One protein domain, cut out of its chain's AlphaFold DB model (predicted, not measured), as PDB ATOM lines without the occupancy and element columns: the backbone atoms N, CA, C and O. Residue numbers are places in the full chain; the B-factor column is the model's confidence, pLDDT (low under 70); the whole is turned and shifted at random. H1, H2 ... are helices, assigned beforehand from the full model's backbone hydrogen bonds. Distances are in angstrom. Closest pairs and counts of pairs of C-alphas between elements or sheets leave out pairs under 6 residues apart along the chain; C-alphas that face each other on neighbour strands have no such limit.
ATOM      1  N   HIS A  12     147.385 105.491 144.678       78.94
ATOM      2  CA  HIS A  12     147.328 106.754 145.428       78.94
ATOM      3  C   HIS A  12     148.668 107.165 146.049       78.94
ATOM      4  O   HIS A  12     148.954 108.356 146.100       78.94
ATOM      5  N   HIS A  13     149.465 106.210 146.525       79.19
ATOM      6  CA  HIS A  13     150.773 106.466 147.133       79.19
ATOM      7  C   HIS A  13     151.811 106.769 146.051       79.19
ATOM      8  O   HIS A  13     152.457 107.812 146.056       79.19
ATOM      9  N   ASP A  14     151.836 105.920 145.033       82.94
ATOM     10  CA  ASP A  14     152.648 106.057 143.832       82.94
ATOM     11  C   ASP A  14     152.323 107.368 143.092       82.94
ATOM     12  O   ASP A  14     153.212 108.107 142.668       82.94
ATOM     13  N   GLY A  15     151.042 107.748 143.034       83.38
ATOM     14  CA  GLY A  15     150.610 109.028 142.475       83.38
ATOM     15  C   GLY A  15     151.149 110.258 143.218       83.38
ATOM     16  O   GLY A  15     151.270 111.318 142.602       83.38
ATOM     17  N   GLN A  16     151.508 110.147 144.504       88.00
ATOM     18  CA  GLN A  16     152.106 111.249 145.266       88.00
ATOM     19  C   GLN A  16     153.590 111.464 144.941       88.00
ATOM     20  O   GLN A  16     154.071 112.584 145.109       88.00
ATOM     21  N   LEU A  17     154.305 110.445 144.451       89.38
ATOM     22  CA  LEU A  17     155.692 110.584 143.993       89.38
ATOM     23  C   LEU A  17     155.756 111.485 142.759       89.38
ATOM     24  O   LEU A  17     156.384 112.545 142.791       89.38
ATOM     25  N   ILE A  18     155.022 111.108 141.710       90.69
ATOM     26  CA  ILE A  18     155.010 111.855 140.450       90.69
ATOM     27  C   ILE A  18     154.327 113.219 140.601       90.69
ATOM     28  O   ILE A  18     154.881 114.231 140.183       90.69
ATOM     29  N   SER A  19     153.183 113.302 141.293       91.81
ATOM     30  CA  SER A  19     152.537 114.597 141.581       91.81
ATOM     31  C   SER A  19     153.433 115.507 142.427       91.81
ATOM     32  O   SER A  19     153.384 116.728 142.285       91.81
ATOM     33  N   GLY A  20     154.264 114.921 143.294       93.31
ATOM     34  CA  GLY A  20     155.254 115.637 144.089       93.31
ATOM     35  C   GLY A  20     156.333 116.292 143.229       93.31
ATOM     36  O   GLY A  20     156.667 117.444 143.479       93.31
ATOM     37  N   PHE A  21     156.830 115.606 142.197       95.38
ATOM     38  CA  PHE A  21     157.766 116.187 141.226       95.38
ATOM     39  C   PHE A  21     157.158 117.396 140.504       95.38
ATOM     40  O   PHE A  21     157.734 118.480 140.548       95.38
ATOM     41  N   PHE A  22     155.958 117.261 139.934       95.44
ATOM     42  CA  PHE A  22     155.307 118.371 139.223       95.44
ATOM     43  C   PHE A  22     154.970 119.557 140.135       95.44
ATOM     44  O   PHE A  22     154.989 120.706 139.692       95.44
ATOM     45  N   TRP A  23     154.680 119.300 141.414       95.06
ATOM     46  CA  TRP A  23     154.489 120.361 142.398       95.06
ATOM     47  C   TRP A  23     155.781 121.149 142.659       95.06
ATOM     48  O   TRP A  23     155.745 122.379 142.632       95.06
ATOM     49  N   GLU A  24     156.908 120.462 142.883       96.38
ATOM     50  CA  GLU A  24     158.218 121.108 143.071       96.38
ATOM     51  C   GLU A  24     158.649 121.865 141.811       96.38
ATOM     52  O   GLU A  24     159.007 123.036 141.901       96.38
ATOM     53  N   ALA A  25     158.522 121.243 140.634       96.50
ATOM     54  CA  ALA A  25     158.841 121.861 139.348       96.50
ATOM     55  C   ALA A  25     158.058 123.164 139.150       96.50
ATOM     56  O   ALA A  25     158.628 124.209 138.853       96.50
ATOM     57  N   ARG A  26     156.745 123.140 139.413       97.12
ATOM     58  CA  ARG A  26     155.914 124.347 139.377       97.12
ATOM     59  C   ARG A  26     156.377 125.390 140.397       97.12
ATOM     60  O   ARG A  26     156.384 126.571 140.074       97.12
ATOM     61  N   ALA A  27     156.713 124.996 141.624       96.75
ATOM     62  CA  ALA A  27     157.162 125.933 142.655       96.75
ATOM     63  C   ALA A  27     158.475 126.638 142.265       96.75
ATOM     64  O   ALA A  27     158.594 127.853 142.453       96.75
ATOM     65  N   ASN A  28     159.409 125.900 141.666       97.06
ATOM     66  CA  ASN A  28     160.646 126.440 141.108       97.06
ATOM     67  C   ASN A  28     160.336 127.418 139.957       97.06
ATOM     68  O   ASN A  28     160.661 128.600 140.056       97.06
ATOM     69  N   LEU A  29     159.535 126.997 138.971       96.50
ATOM     70  CA  LEU A  29     159.107 127.840 137.845       96.50
ATOM     71  C   LEU A  29     158.376 129.122 138.276       96.50
ATOM     72  O   LEU A  29     158.522 130.159 137.633       96.50
ATOM     73  N   VAL A  30     157.580 129.089 139.353       97.44
ATOM     74  CA  VAL A  30     156.915 130.289 139.903       97.44
ATOM     75  C   VAL A  30     157.945 131.317 140.366       97.44
ATOM     76  O   VAL A  30     157.714 132.517 140.215       97.44
ATOM     77  N   THR A  31     159.064 130.854 140.921       94.94
ATOM     78  CA  THR A  31     160.165 131.717 141.360       94.94
ATOM     79  C   THR A  31     160.865 132.351 140.159       94.94
ATOM     80  O   THR A  31     161.138 133.549 140.191       94.94
ATOM     81  N   THR A  32     161.085 131.580 139.091       91.44
ATOM     82  CA  THR A  32     161.800 132.020 137.882       91.44
ATOM     83  C   THR A  32     160.954 132.919 136.972       91.44
ATOM     84  O   THR A  32     161.418 133.964 136.523       91.44
ATOM     85  N   HIS A  33     159.689 132.558 136.725       92.44
ATOM     86  CA  HIS A  33     158.854 133.159 135.667       92.44
ATOM     87  C   HIS A  33     157.589 133.868 136.171       92.44
ATOM     88  O   HIS A  33     156.867 134.492 135.389       92.44
ATOM     89  N   GLY A  34     157.284 133.765 137.467       94.81
ATOM     90  CA  GLY A  34     156.027 134.230 138.046       94.81
ATOM     91  C   GLY A  34     154.851 133.273 137.815       94.81
ATOM     92  O   GLY A  34     154.884 132.373 136.977       94.81
ATOM     93  N   ILE A  35     153.776 133.471 138.586       95.31
ATOM     94  CA  ILE A  35     152.679 132.492 138.726       95.31
ATOM     95  C   ILE A  35     152.011 132.134 137.394       95.31
ATOM     96  O   ILE A  35     151.871 130.954 137.089       95.31
ATOM     97  N   ALA A  36     151.606 133.130 136.601       95.44
ATOM     98  CA  ALA A  36     150.826 132.886 135.385       95.44
ATOM     99  C   ALA A  36     151.608 132.070 134.338       95.44
ATOM    100  O   ALA A  36     151.069 131.128 133.759       95.44
ATOM    101  N   THR A  37     152.883 132.405 134.127       94.00
ATOM    102  CA  THR A  37     153.760 131.705 133.179       94.00
ATOM    103  C   THR A  37     154.094 130.303 133.677       94.00
ATOM    104  O   THR A  37     153.968 129.340 132.924       94.00
ATOM    105  N   ALA A  38     154.432 130.166 134.961       94.94
ATOM    106  CA  ALA A  38     154.719 128.873 135.574       94.94
ATOM    107  C   ALA A  38     153.524 127.911 135.505       94.94
ATOM    108  O   ALA A  38     153.705 126.730 135.221       94.94
ATOM    109  N   ASP A  39     152.301 128.411 135.716       93.94
ATOM    110  CA  ASP A  39     151.076 127.619 135.571       93.94
ATOM    111  C   ASP A  39     150.891 127.108 134.143       93.94
ATOM    112  O   ASP A  39     150.545 125.943 133.950       93.94
ATOM    113  N   SER A  40     151.153 127.958 133.148       95.25
ATOM    114  CA  SER A  40     151.078 127.581 131.736       95.25
ATOM    115  C   SER A  40     152.097 126.492 131.385       95.25
ATOM    116  O   SER A  40     151.722 125.473 130.803       95.25
ATOM    117  N   ILE A  41     153.364 126.677 131.772       93.62
ATOM    118  CA  ILE A  41     154.449 125.713 131.525       93.62
ATOM    119  C   ILE A  41     154.134 124.383 132.218       93.62
ATOM    120  O   ILE A  41     154.068 123.343 131.566       93.62
ATOM    121  N   ALA A  42     153.844 124.403 133.523       94.00
ATOM    122  CA  ALA A  42     153.606 123.187 134.296       94.00
ATOM    123  C   ALA A  42     152.396 122.384 133.785       94.00
ATOM    124  O   ALA A  42     152.446 121.153 133.746       94.00
ATOM    125  N   GLN A  43     151.315 123.053 133.363       92.19
ATOM    126  CA  GLN A  43     150.153 122.382 132.765       92.19
ATOM    127  C   GLN A  43     150.491 121.722 131.428       92.19
ATOM    128  O   GLN A  43     150.042 120.599 131.177       92.19
ATOM    129  N   HIS A  44     151.274 122.402 130.587       91.44
ATOM    130  CA  HIS A  44     151.727 121.869 129.307       91.44
ATOM    131  C   HIS A  44     152.589 120.618 129.521       91.44
ATOM    132  O   HIS A  44     152.243 119.538 129.033       91.44
ATOM    133  N   LEU A  45     153.632 120.730 130.347       93.69
ATOM    134  CA  LEU A  45     154.553 119.635 130.654       93.69
ATOM    135  C   LEU A  45     153.830 118.438 131.281       93.69
ATOM    136  O   LEU A  45     154.048 117.304 130.859       93.69
ATOM    137  N   TRP A  46     152.907 118.660 132.225       90.88
ATOM    138  CA  TRP A  46     152.088 117.587 132.807       90.88
ATOM    139  C   TRP A  46     151.246 116.849 131.760       90.88
ATOM    140  O   TRP A  46     151.130 115.621 131.797       90.88
ATOM    141  N   HIS A  47     150.622 117.585 130.837       88.50
ATOM    142  CA  HIS A  47     149.742 116.987 129.842       88.50
ATOM    143  C   HIS A  47     150.524 116.143 128.832       88.50
ATOM    144  O   HIS A  47     150.193 114.969 128.640       88.50
ATOM    145  N   PHE A  48     151.547 116.723 128.201       86.69
ATOM    146  CA  PHE A  48     152.216 116.115 127.050       86.69
ATOM    147  C   PHE A  48     153.209 115.019 127.434       86.69
ATOM    148  O   PHE A  48     153.175 113.960 126.802       86.69
ATOM    149  N   SER A  49     153.944 115.176 128.543       87.81
ATOM    150  CA  SER A  49     154.844 114.122 129.053       87.81
ATOM    151  C   SER A  49     154.131 112.798 129.336       87.81
ATOM    152  O   SER A  49     154.720 111.730 129.233       87.81
ATOM    153  N   ARG A  50     152.830 112.849 129.648       84.38
ATOM    154  CA  ARG A  50     152.007 111.658 129.878       84.38
ATOM    155  C   ARG A  50     151.274 111.178 128.628       84.38
ATOM    156  O   ARG A  50     151.124 109.976 128.422       84.38
ATOM    157  N   LYS A  51     150.680 112.100 127.863       78.50
ATOM    158  CA  LYS A  51     149.742 111.758 126.778       78.50
ATOM    159  C   LYS A  51     150.431 111.410 125.474       78.50
ATOM    160  O   LYS A  51     149.927 110.536 124.782       78.50
ATOM    161  N   ALA A  52     151.497 112.123 125.141       74.56
ATOM    162  CA  ALA A  52     152.161 111.997 123.856       74.56
ATOM    163  C   ALA A  52     153.477 111.210 123.977       74.56
ATOM    164  O   ALA A  52     153.794 110.452 123.069       74.56
ATOM    165  N   GLY A  53     154.140 111.264 125.140       69.81
ATOM    166  CA  GLY A  53     155.320 110.439 125.428       69.81
ATOM    167  C   GLY A  53     155.041 108.945 125.650       69.81
ATOM    168  O   GLY A  53     155.921 108.121 125.452       69.81
ATOM    169  N   HIS A  54     153.811 108.571 126.030       83.12
ATOM    170  CA  HIS A  54     153.451 107.186 126.384       83.12
ATOM    171  C   HIS A  54     154.451 106.502 127.346       83.12
ATOM    172  O   HIS A  54     154.913 105.397 127.055       83.12
ATOM    173  N   PRO A  55     154.769 107.127 128.497       88.25
ATOM    174  CA  PRO A  55     155.843 106.658 129.362       88.25
ATOM    175  C   PRO A  55     155.559 105.269 129.947       88.25
ATOM    176  O   PRO A  55     154.432 104.975 130.362       88.25
ATOM    177  N   ALA A  56     156.594 104.430 130.009       87.12
ATOM    178  CA  ALA A  56     156.536 103.081 130.566       87.12
ATOM    179  C   ALA A  56     156.473 103.076 132.103       87.12
ATOM    180  O   ALA A  56     155.852 102.189 132.695       87.12
ATOM    181  N   ASP A  57     157.080 104.073 132.752       89.44
ATOM    182  CA  ASP A  57     157.088 104.250 134.204       89.44
ATOM    183  C   ASP A  57     157.199 105.739 134.614       89.44
ATOM    184  O   ASP A  57     157.113 106.645 133.785       89.44
ATOM    185  N   MET A  58     157.322 106.011 135.920       90.81
ATOM    186  CA  MET A  58     157.417 107.385 136.432       90.81
ATOM    187  C   MET A  58     158.725 108.084 136.067       90.81
ATOM    188  O   MET A  58     158.704 109.292 135.847       90.81
ATOM    189  N   GLN A  59     159.846 107.358 136.031       92.69
ATOM    190  CA  GLN A  59     161.132 107.930 135.645       92.69
ATOM    191  C   GLN A  59     161.098 108.302 134.164       92.69
ATOM    192  O   GLN A  59     161.516 109.396 133.802       92.69
ATOM    193  N   ASP A  60     160.520 107.440 133.330       89.62
ATOM    194  CA  ASP A  60     160.292 107.709 131.915       89.62
ATOM    195  C   ASP A  60     159.369 108.925 131.724       89.62
ATOM    196  O   ASP A  60     159.674 109.826 130.948       89.62
ATOM    197  N   GLN A  61     158.296 109.052 132.516       92.06
ATOM    198  CA  GLN A  61     157.455 110.255 132.482       92.06
ATOM    199  C   GLN A  61     158.243 111.528 132.830       92.06
ATOM    200  O   GLN A  61     158.023 112.561 132.198       92.06
ATOM    201  N   VAL A  62     159.144 111.477 133.816       93.31
ATOM    202  CA  VAL A  62     160.022 112.608 134.156       93.31
ATOM    203  C   VAL A  62     160.981 112.915 133.006       93.31
ATOM    204  O   VAL A  62     161.123 114.080 132.658       93.31
ATOM    205  N   THR A  63     161.560 111.911 132.347       90.06
ATOM    206  CA  THR A  63     162.385 112.109 131.144       90.06
ATOM    207  C   THR A  63     161.604 112.820 130.038       90.06
ATOM    208  O   THR A  63     162.079 113.812 129.488       90.06
ATOM    209  N   TRP A  64     160.364 112.400 129.771       91.19
ATOM    210  CA  TRP A  64     159.492 113.059 128.796       91.19
ATOM    211  C   TRP A  64     159.157 114.508 129.154       91.19
ATOM    212  O   TRP A  64     158.857 115.293 128.260       91.19
ATOM    213  N   VAL A  65     159.202 114.900 130.430       94.25
ATOM    214  CA  VAL A  65     159.052 116.314 130.807       94.25
ATOM    215  C   VAL A  65     160.194 117.152 130.250       94.25
ATOM    216  O   VAL A  65     159.918 118.222 129.726       94.25
ATOM    217  N   PHE A  66     161.432 116.659 130.291       91.94
ATOM    218  CA  PHE A  66     162.559 117.356 129.671       91.94
ATOM    219  C   PHE A  66     162.419 117.377 128.143       91.94
ATOM    220  O   PHE A  66     162.526 118.435 127.544       91.94
ATOM    221  N   VAL A  67     162.047 116.259 127.511       87.31
ATOM    222  CA  VAL A  67     161.822 116.213 126.048       87.31
ATOM    223  C   VAL A  67     160.770 117.230 125.577       87.31
ATOM    224  O   VAL A  67     160.888 117.781 124.493       87.31
ATOM    225  N   TYR A  68     159.721 117.481 126.366       89.06
ATOM    226  CA  TYR A  68     158.687 118.470 126.021       89.06
ATOM    227  C   TYR A  68     159.010 119.905 126.448       89.06
ATOM    228  O   TYR A  68     158.316 120.826 126.016       89.06
ATOM    229  N   ASP A  69     159.984 120.089 127.335       91.12
ATOM    230  CA  ASP A  69     160.513 121.405 127.701       91.12
ATOM    231  C   ASP A  69     161.608 121.871 126.731       91.12
ATOM    232  O   ASP A  69     161.893 123.065 126.660       91.12
ATOM    233  N   ASP A  70     162.203 120.928 126.000       85.44
ATOM    234  CA  ASP A  70     163.168 121.165 124.936       85.44
ATOM    235  C   ASP A  70     162.548 121.948 123.765       85.44
ATOM    236  O   ASP A  70     161.420 121.682 123.335       85.44
ATOM    237  N   GLU A  71     163.282 122.938 123.259       81.69
ATOM    238  CA  GLU A  71     162.805 123.871 122.232       81.69
ATOM    239  C   GLU A  71     163.638 123.869 120.947       81.69
ATOM    240  O   GLU A  71     163.171 124.396 119.932       81.69
ATOM    241  N   ASP A  72     164.813 123.233 120.952       70.56
ATOM    242  CA  ASP A  72     165.737 123.176 119.815       70.56
ATOM    243  C   ASP A  72     166.037 121.740 119.337       70.56
ATOM    244  O   ASP A  72     166.623 121.558 118.267       70.56
ATOM    245  N   GLY A  73     165.559 120.718 120.055       73.00
ATOM    246  CA  GLY A  73     165.789 119.314 119.717       73.00
ATOM    247  C   GLY A  73     167.130 118.780 120.225       73.00
ATOM    248  O   GLY A  73     167.518 117.677 119.827       73.00
ATOM    249  N   ASN A  74     167.849 119.537 121.058       69.12
ATOM    250  CA  ASN A  74     169.159 119.199 121.587       69.12
ATOM    251  C   ASN A  74     169.105 119.038 123.111       69.12
ATOM    252  O   ASN A  74     169.300 119.968 123.872       69.12
ATOM    253  N   MET A  75     168.947 117.814 123.605       74.75
ATOM    254  CA  MET A  75     168.935 117.598 125.058       74.75
ATOM    255  C   MET A  75     170.312 117.715 125.732       74.75
ATOM    256  O   MET A  75     170.375 117.757 126.965       74.75
ATOM    257  N   ASP A  76     171.406 117.767 124.964       69.25
ATOM    258  CA  ASP A  76     172.764 117.789 125.510       69.25
ATOM    259  C   ASP A  76     173.153 119.168 126.065       69.25
ATOM    260  O   ASP A  76     174.022 119.233 126.935       69.25
ATOM    261  N   ASN A  77     172.515 120.260 125.628       66.94
ATOM    262  CA  ASN A  77     172.692 121.604 126.206       66.94
ATOM    263  C   ASN A  77     171.710 121.878 127.372       66.94
ATOM    264  O   ASN A  77     171.852 122.852 128.113       66.94
ATOM    265  N   GLY A  78     170.785 120.946 127.622       77.88
ATOM    266  CA  GLY A  78     169.715 121.092 128.598       77.88
ATOM    267  C   GLY A  78     168.518 121.854 128.037       77.88
ATOM    268  O   GLY A  78     168.575 122.546 127.040       77.88
ATOM    269  N   THR A  79     167.383 121.729 128.707       85.31
ATOM    270  CA  THR A  79     166.137 122.368 128.282       85.31
ATOM    271  C   THR A  79     166.026 123.803 128.799       85.31
ATOM    272  O   THR A  79     166.693 124.196 129.764       85.31
ATOM    273  N   ARG A  80     165.097 124.582 128.237       85.94
ATOM    274  CA  ARG A  80     164.839 125.973 128.639       85.94
ATOM    275  C   ARG A  80     164.694 126.174 130.151       85.94
ATOM    276  O   ARG A  80     165.142 127.184 130.694       85.94
ATOM    277  N   ASN A  81     164.028 125.243 130.831       91.19
ATOM    278  CA  ASN A  81     163.797 125.272 132.273       91.19
ATOM    279  C   ASN A  81     164.566 124.166 133.012       91.19
ATOM    280  O   ASN A  81     164.170 123.769 134.113       91.19
ATOM    281  N   PHE A  82     165.670 123.673 132.442       89.88
ATOM    282  CA  PHE A  82     166.404 122.515 132.949       89.88
ATOM    283  C   PHE A  82     166.741 122.627 134.433       89.88
ATOM    284  O   PHE A  82     166.492 121.688 135.180       89.88
ATOM    285  N   ALA A  83     167.257 123.774 134.886       87.88
ATOM    286  CA  ALA A  83     167.648 123.965 136.282       87.88
ATOM    287  C   ALA A  83     166.464 123.794 137.256       87.88
ATOM    288  O   ALA A  83     166.589 123.101 138.267       87.88
ATOM    289  N   ASP A  84     165.305 124.374 136.926       94.44
ATOM    290  CA  ASP A  84     164.091 124.287 137.744       94.44
ATOM    291  C   ASP A  84     163.552 122.848 137.801       94.44
ATOM    292  O   ASP A  84     163.123 122.377 138.861       94.44
ATOM    293  N   LEU A  85     163.596 122.141 136.668       95.56
ATOM    294  CA  LEU A  85     163.112 120.767 136.521       95.56
ATOM    295  C   LEU A  85     164.071 119.738 137.138       95.56
ATOM    296  O   LEU A  85     163.628 118.810 137.816       95.56
ATOM    297  N   ALA A  86     165.378 119.906 136.950       92.12
ATOM    298  CA  ALA A  86     166.411 119.022 137.479       92.12
ATOM    299  C   ALA A  86     166.482 119.088 139.011       92.12
ATOM    300  O   ALA A  86     166.571 118.044 139.660       92.12
ATOM    301  N   ASP A  87     166.355 120.278 139.609       94.38
ATOM    302  CA  ASP A  87     166.247 120.419 141.067       94.38
ATOM    303  C   ASP A  87     164.989 119.715 141.608       94.38
ATOM    304  O   ASP A  87     165.057 118.969 142.591       94.38
ATOM    305  N   ALA A  88     163.846 119.865 140.932       95.94
ATOM    306  CA  ALA A  88     162.612 119.175 141.304       95.94
ATOM    307  C   ALA A  88     162.735 117.643 141.207       95.94
ATOM    308  O   ALA A  88     162.258 116.929 142.097       95.94
ATOM    309  N   ALA A  89     163.384 117.133 140.154       94.88
ATOM    310  CA  ALA A  89     163.664 115.710 139.972       94.88
ATOM    311  C   ALA A  89     164.554 115.181 141.107       94.88
ATOM    312  O   ALA A  89     164.175 114.226 141.795       94.88
ATOM    313  N   ALA A  90     165.660 115.874 141.391       93.19
ATOM    314  CA  ALA A  90     166.605 115.511 142.440       93.19
ATOM    315  C   ALA A  90     165.948 115.453 143.831       93.19
ATOM    316  O   ALA A  90     166.136 114.480 144.564       93.19
ATOM    317  N   ARG A  91     165.097 116.430 144.185       92.94
ATOM    318  CA  ARG A  91     164.345 116.436 145.462       92.94
ATOM    319  C   ARG A  91     163.404 115.244 145.631       92.94
ATOM    320  O   ARG A  91     162.994 114.938 146.754       92.94
ATOM    321  N   ARG A  92     163.016 114.599 144.532       93.12
ATOM    322  CA  ARG A  92     162.084 113.466 144.507       93.12
ATOM    323  C   ARG A  92     162.756 112.141 144.156       93.12
ATOM    324  O   ARG A  92     162.053 111.139 144.100       93.12
ATOM    325  N   GLY A  93     164.080 112.120 144.003       90.31
ATOM    326  CA  GLY A  93     164.848 110.914 143.680       90.31
ATOM    327  C   GLY A  93     164.751 110.473 142.220       90.31
ATOM    328  O   GLY A  93     165.147 109.359 141.894       90.31
TER     329      GLY A  93
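Overview. This is residues 12 to 93 of the 486 residues of the protein "FlgD_ig domain-containing protein" of Candidatus Latescibacteria bacterium (UniProt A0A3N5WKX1). Four helices are set in a compact ring, with the long H1 along one side, H2 and H4 packed on it from either side, and H3 across from H1, where it reaches both H2 and H4. H1, H3 and H4 lie roughly side by side as a bundle of three, while H2 folds back along H1 and its last part crosses H3 steeply; the loop of residues 70 to 81 leads from H3 back to H4. The printed part has 82 residues, with four named helices in the order H1, H2, H3, H4 and no named strand: the class is all helix. It is compact and rounded, with a radius of gyration of the C-alphas of 11.8 A and spans of 30 by 26 by 21 A.

Along the chain. Find C-alpha 12 at (147.328, 106.754, 145.428); from there H1 runs through residues 12 to 33, 30.4 A from first to last C-alpha, with a kink of 27 degrees near residue 19. After Gly 34, H2 takes residues 35 to 51 and is 24.1 A long. Look next at C-alpha 58, at (157.417, 107.385, 136.432), where H3 begins; it runs to residue 69, over 16.8 A. H4, residues 82 to 91, is 14.1 A long and ends at C-alpha 91, at (164.345, 116.436, 145.462).

Arrangement. Begin with the bundle of H1, H3 and H4. H1 touches H4 with residues 21 to 29 alone; the closest C-alphas, of Ala 25 and Ala 88, are 5.0 A apart. These two run opposite ways at a steep tilt of 37 degrees, only just beyond shallow. H3 and H4 form a helical hairpin, opposite ways at a shallow tilt of 15 degrees, and touch closest at the C-alphas of Phe 66 and Phe 82, 7.2 A apart. H1 and H3 are close but not clearly touching, the C-alphas of Ile 18 and Met 58 being closest at 6.5 A; they run the same way at a shallow tilt of 25 degrees. Now move out to H2, which forms a helical hairpin with H1, opposite ways at a steep tilt of 39 degrees. H1 touches it with residues 22 to 30 alone, closest at the C-alphas of Leu 29 and Ala 38, 5.0 A apart. With residues 45 to 50 alone H2 touches H3, opposite ways at a steep tilt of 57 degrees; the closest C-alphas are those of Ser 49 and Trp 64, 4.8 A apart. H2 and H4 are apart. In H4 every O i to N i+4 pair is within hydrogen-bond range, against 15 of 18 in H1, 12 of 13 in H2 and 7 of 8 in H3.

Size, cuts and confidence. The C-alphas of His 12 and Asp 72 are the two farthest apart, at 35.6 A. The printed part has no cut; the link from H1 to H2 is tight, that from H2 to H3 is short, and that from H3 to H4, 12 residues, is long. Look at the B-factor column for the model's confidence: the mean pLDDT of the printed part is 89.0, and residues 53, 74, 76 and 77 are under 70.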